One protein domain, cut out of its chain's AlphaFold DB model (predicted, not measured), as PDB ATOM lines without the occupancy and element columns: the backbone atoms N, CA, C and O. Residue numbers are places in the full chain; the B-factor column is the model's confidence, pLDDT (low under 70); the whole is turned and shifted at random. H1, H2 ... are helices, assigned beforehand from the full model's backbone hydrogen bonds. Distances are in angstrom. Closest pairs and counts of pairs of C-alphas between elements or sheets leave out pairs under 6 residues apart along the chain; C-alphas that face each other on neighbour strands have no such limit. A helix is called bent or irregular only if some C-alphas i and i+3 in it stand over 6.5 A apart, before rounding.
ATOM      1  N   LEU A  29     271.669 365.073 397.542       94.31
ATOM      2  CA  LEU A  29     271.781 366.512 397.812       94.31
ATOM      3  C   LEU A  29     271.882 367.332 396.521       94.31
ATOM      4  O   LEU A  29     271.194 368.344 396.396       94.31
ATOM      5  N   LEU A  30     272.693 366.881 395.562       92.44
ATOM      6  CA  LEU A  30     272.898 367.578 394.290       92.44
ATOM      7  C   LEU A  30     271.633 367.584 393.429       92.44
ATOM      8  O   LEU A  30     271.246 368.632 392.919       92.44
ATOM      9  N   THR A  31     270.930 366.453 393.338       94.69
ATOM     10  CA  THR A  31     269.660 366.359 392.603       94.69
ATOM     11  C   THR A  31     268.596 367.276 393.205       94.69
ATOM     12  O   THR A  31     267.877 367.959 392.478       94.69
ATOM     13  N   ASN A  32     268.532 367.367 394.537       95.50
ATOM     14  CA  ASN A  32     267.618 368.288 395.210       95.50
ATOM     15  C   ASN A  32     267.997 369.757 394.965       95.50
ATOM     16  O   ASN A  32     267.113 370.587 394.770       95.50
ATOM     17  N   VAL A  33     269.292 370.087 394.940       95.50
ATOM     18  CA  VAL A  33     269.780 371.434 394.598       95.50
ATOM     19  C   VAL A  33     269.415 371.804 393.160       95.50
ATOM     20  O   VAL A  33     268.895 372.893 392.929       95.50
ATOM     21  N   ALA A  34     269.597 370.891 392.204       94.69
ATOM     22  CA  ALA A  34     269.199 371.111 390.815       94.69
ATOM     23  C   ALA A  34     267.683 371.343 390.685       94.69
ATOM     24  O   ALA A  34     267.251 372.244 389.966       94.69
ATOM     25  N   ALA A  35     266.870 370.586 391.429       96.44
ATOM     26  CA  ALA A  35     265.424 370.788 391.469       96.44
ATOM     27  C   ALA A  35     265.046 372.170 392.033       96.44
ATOM     28  O   ALA A  35     264.166 372.829 391.484       96.44
ATOM     29  N   VAL A  36     265.730 372.639 393.084       95.50
ATOM     30  CA  VAL A  36     265.570 374.011 393.598       95.50
ATOM     31  C   VAL A  36     265.932 375.036 392.521       95.50
ATOM     32  O   VAL A  36     265.176 375.985 392.334       95.50
ATOM     33  N   GLY A  37     267.017 374.812 391.774       94.75
ATOM     34  CA  GLY A  37     267.414 375.635 390.627       94.75
ATOM     35  C   GLY A  37     266.278 375.876 389.639       94.75
ATOM     36  O   GLY A  37     265.971 377.016 389.308       94.75
ATOM     37  N   VAL A  38     265.598 374.800 389.239       95.69
ATOM     38  CA  VAL A  38     264.454 374.868 388.319       95.69
ATOM     39  C   VAL A  38     263.238 375.535 388.966       95.69
ATOM     40  O   VAL A  38     262.570 376.343 388.329       95.69
ATOM     41  N   LEU A  39     262.926 375.203 390.221       95.12
ATOM     42  CA  LEU A  39     261.729 375.708 390.906       95.12
ATOM     43  C   LEU A  39     261.774 377.215 391.174       95.12
ATOM     44  O   LEU A  39     260.726 377.856 391.169       95.12
ATOM     45  N   TYR A  40     262.963 377.756 391.435       91.69
ATOM     46  CA  TYR A  40     263.167 379.171 391.745       91.69
ATOM     47  C   TYR A  40     263.776 379.970 390.588       91.69
ATOM     48  O   TYR A  40     264.080 381.140 390.787       91.69
ATOM     49  N   ASP A  41     263.924 379.360 389.405       93.25
ATOM     50  CA  ASP A  41     264.523 379.980 388.212       93.25
ATOM     51  C   ASP A  41     265.880 380.640 388.518       93.25
ATOM     52  O   ASP A  41     266.128 381.806 388.210       93.25
ATOM     53  N   LEU A  42     266.749 379.897 389.213       92.31
ATOM     54  CA  LEU A  42     268.042 380.415 389.651       92.31
ATOM     55  C   LEU A  42     268.939 380.684 388.438       92.31
ATOM     56  O   LEU A  42     269.250 379.772 387.671       92.31
ATOM     57  N   ASP A  43     269.407 381.926 388.312       91.19
ATOM     58  CA  ASP A  43     270.325 382.357 387.257       91.19
ATOM     59  C   ASP A  43     271.694 382.733 387.857       91.19
ATOM     60  O   ASP A  43     271.843 383.809 388.449       91.19
ATOM     61  N   PRO A  44     272.734 381.898 387.675       87.06
ATOM     62  CA  PRO A  44     274.084 382.195 388.155       87.06
ATOM     63  C   PRO A  44     274.689 383.470 387.547       87.06
ATOM     64  O   PRO A  44     275.603 384.062 388.121       87.06
ATOM     65  N   THR A  45     274.202 383.911 386.382       92.56
ATOM     66  CA  THR A  45     274.656 385.148 385.726       92.56
ATOM     67  C   THR A  45     273.990 386.398 386.302       92.56
ATOM     68  O   THR A  45     274.489 387.510 386.110       92.56
ATOM     69  N   ARG A  46     272.886 386.222 387.038       91.25
ATOM     70  CA  ARG A  46     272.098 387.277 387.685       91.25
ATOM     71  C   ARG A  46     271.680 386.839 389.096       91.25
ATOM     72  O   ARG A  46     270.495 386.621 389.340       91.25
ATOM     73  N   PRO A  47     272.634 386.719 390.034       88.44
ATOM     74  CA  PRO A  47     272.351 386.170 391.352       88.44
ATOM     75  C   PRO A  47     271.452 387.098 392.177       88.44
ATOM     76  O   PRO A  47     271.764 388.276 392.372       88.44
ATOM     77  N   ASP A  48     270.371 386.542 392.719       90.44
ATOM     78  CA  ASP A  48     269.572 387.195 393.755       90.44
ATOM     79  C   ASP A  48     270.239 387.103 395.137       90.44
ATOM     80  O   ASP A  48     271.217 386.387 395.368       90.44
ATOM     81  N   THR A  49     269.685 387.844 396.097       91.25
ATOM     82  CA  THR A  49     270.078 387.750 397.507       91.25
ATOM     83  C   THR A  49     269.159 386.789 398.252       91.25
ATOM     84  O   THR A  49     267.960 387.034 398.370       91.25
ATOM     85  N   TYR A  50     269.736 385.733 398.829       90.62
ATOM     86  CA  TYR A  50     269.010 384.714 399.587       90.62
ATOM     87  C   TYR A  50     269.291 384.832 401.086       90.62
ATOM     88  O   TYR A  50     270.428 385.035 401.510       90.62
ATOM     89  N   LEU A  51     268.252 384.658 401.906       93.00
ATOM     90  CA  LEU A  51     268.375 384.648 403.361       93.00
ATOM     91  C   LEU A  51     268.485 383.213 403.888       93.00
ATOM     92  O   LEU A  51     267.550 382.422 403.772       93.00
ATOM     93  N   LEU A  52     269.593 382.903 404.560       94.94
ATOM     94  CA  LEU A  52     269.740 381.663 405.320       94.94
ATOM     95  C   LEU A  52     269.231 381.867 406.752       94.94
ATOM     96  O   LEU A  52     269.974 382.286 407.635       94.94
ATOM     97  N   ALA A  53     267.943 381.598 406.969       96.06
ATOM     98  CA  ALA A  53     267.322 381.681 408.294       96.06
ATOM     99  C   ALA A  53     267.321 380.335 409.041       96.06
ATOM    100  O   ALA A  53     267.361 380.298 410.271       96.06
ATOM    101  N   ALA A  54     267.259 379.225 408.301       95.50
ATOM    102  CA  ALA A  54     267.281 377.889 408.883       95.50
ATOM    103  C   ALA A  54     268.705 377.509 409.340       95.50
ATOM    104  O   ALA A  54     269.674 377.872 408.670       95.50
ATOM    105  N   PRO A  55     268.868 376.743 410.434       95.06
ATOM    106  CA  PRO A  55     270.186 376.298 410.879       95.06
ATOM    107  C   PRO A  55     270.874 375.390 409.854       95.06
ATOM    108  O   PRO A  55     270.225 374.542 409.247       95.06
ATOM    109  N   LEU A  56     272.201 375.486 409.728       94.62
ATOM    110  CA  LEU A  56     272.979 374.674 408.774       94.62
ATOM    111  C   LEU A  56     272.939 373.162 409.047       94.62
ATOM    112  O   LEU A  56     273.232 372.379 408.153       94.62
ATOM    113  N   PHE A  57     272.540 372.740 410.248       93.38
ATOM    114  CA  PHE A  57     272.290 371.329 410.553       93.38
ATOM    115  C   PHE A  57     270.925 370.828 410.044       93.38
ATOM    116  O   PHE A  57     270.553 369.693 410.316       93.38
ATOM    117  N   HIS A  58     270.154 371.652 409.332       94.69
ATOM    118  CA  HIS A  58     268.871 371.279 408.742       94.69
ATOM    119  C   HIS A  58     268.997 371.116 407.220       94.69
ATOM    120  O   HIS A  58     269.564 371.979 406.547       94.69
ATOM    121  N   SER A  59     268.403 370.060 406.651       95.06
ATOM    122  CA  SER A  59     268.493 369.757 405.210       95.06
ATOM    123  C   SER A  59     268.029 370.924 404.340       95.06
ATOM    124  O   SER A  59     268.721 371.295 403.406       95.06
ATOM    125  N   LEU A  60     266.921 371.577 404.707       94.06
ATOM    126  CA  LEU A  60     266.418 372.776 404.021       94.06
ATOM    127  C   LEU A  60     267.463 373.902 403.894       94.06
ATOM    128  O   LEU A  60     267.543 374.523 402.838       94.06
ATOM    129  N   ALA A  61     268.273 374.160 404.929       95.75
ATOM    130  CA  ALA A  61     269.303 375.199 404.866       95.75
ATOM    131  C   ALA A  61     270.408 374.830 403.868       95.75
ATOM    132  O   ALA A  61     270.875 375.685 403.116       95.75
ATOM    133  N   LEU A  62     270.798 373.551 403.848       96.06
ATOM    134  CA  LEU A  62     271.809 373.022 402.937       96.06
ATOM    135  C   LEU A  62     271.302 372.980 401.495       96.06
ATOM    136  O   LEU A  62     271.984 373.463 400.600       96.06
ATOM    137  N   THR A  63     270.107 372.443 401.267       95.69
ATOM    138  CA  THR A  63     269.527 372.260 399.935       95.69
ATOM    139  C   THR A  63     269.110 373.586 399.309       95.69
ATOM    140  O   THR A  63     269.582 373.911 398.228       95.69
ATOM    141  N   CYS A  64     268.250 374.364 399.970       93.88
ATOM    142  CA  CYS A  64     267.562 375.476 399.311       93.88
ATOM    143  C   CYS A  64     268.354 376.783 399.298       93.88
ATOM    144  O   CYS A  64     268.050 377.657 398.497       93.88
ATOM    145  N   VAL A  65     269.322 376.946 400.205       94.06
ATOM    146  CA  VAL A  65     270.048 378.215 400.337       94.06
ATOM    147  C   VAL A  65     271.541 378.002 400.201       94.06
ATOM    148  O   VAL A  65     272.116 378.459 399.223       94.06
ATOM    149  N   ARG A  66     272.187 377.291 401.134       94.25
ATOM    150  CA  ARG A  66     273.651 377.184 401.130       94.25
ATOM    151  C   ARG A  66     274.164 376.598 399.819       94.25
ATOM    152  O   ARG A  66     275.030 377.217 399.219       94.25
ATOM    153  N   ASN A  67     273.657 375.455 399.366       94.12
ATOM    154  CA  ASN A  67     274.173 374.849 398.140       94.12
ATOM    155  C   ASN A  67     273.518 375.419 396.882       94.12
ATOM    156  O   ASN A  67     274.250 375.704 395.947       94.12
ATOM    157  N   ALA A  68     272.202 375.660 396.863       92.19
ATOM    158  CA  ALA A  68     271.537 376.181 395.666       92.19
ATOM    159  C   ALA A  68     271.923 377.621 395.303       92.19
ATOM    160  O   ALA A  68     272.122 377.902 394.131       92.19
ATOM    161  N   ALA A  69     272.104 378.521 396.275       83.44
ATOM    162  CA  ALA A  69     272.480 379.908 395.979       83.44
ATOM    163  C   ALA A  69     273.951 380.068 395.550       83.44
ATOM    164  O   ALA A  69     274.357 381.157 395.154       83.44
ATOM    165  N   THR A  70     274.766 379.017 395.682       73.06
ATOM    166  CA  THR A  70     276.185 379.016 395.286       73.06
ATOM    167  C   THR A  70     276.501 378.027 394.167       73.06
ATOM    168  O   THR A  70     277.678 377.861 393.853       73.06
ATOM    169  N   ALA A  71     275.490 377.304 393.672       66.94
ATOM    170  CA  ALA A  71     275.632 376.293 392.629       66.94
ATOM    171  C   ALA A  71     275.672 376.924 391.234       66.94
ATOM    172  O   ALA A  71     275.060 377.999 391.049       66.94
TER     173      ALA A  71
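What this domain is: This is residues 29 to 71 of the 71 residues of a protein of Thermocatellispora tengchongensis (UniProt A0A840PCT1). Two short helices pack steeply on each other, H2 meeting H1 with residues 63 to 68 alone, while a long loop, residues 40 to 58, arches from the end of H1 to the start of H2. The 43 printed residues hold H1, then H2, and no named strand: all helix. The whole is compact, with a radius of gyration of the C-alphas of 9.7 A, and spans 28 by 22 by 14 A.

How they stand to each other: Start with H1, residues 29 to 39, where every O i to N i+4 pair is within hydrogen-bond range. In H2, residues 59 to 70, 3 of 8 such pairs and 2 of 9 O i to N i+3 pairs are. H2 touches H1 with residues 63 to 68 alone; look at Val 33 and Ala 68, their closest C-alphas, 5.2 A apart. They run the same way at a steep tilt of 68 degrees, only just short of about perpendicular.

Where its parts are: Find C-alpha 29 at (271.781, 366.512, 397.812); from there H1 runs 15.3 A to C-alpha 39. H2 runs 15.6 A from C-alpha 59 to C-alpha 70 at (276.185, 379.016, 395.286). It is irregular, but only just: C-alphas 64 and 67 are 6.7 A apart.

The domain as a whole: The C-alphas farthest apart, Thr 45 and Phe 57, are 28.5 A apart, both in the long link. The printed part has no cut; residue 71 alone is under pLDDT 70.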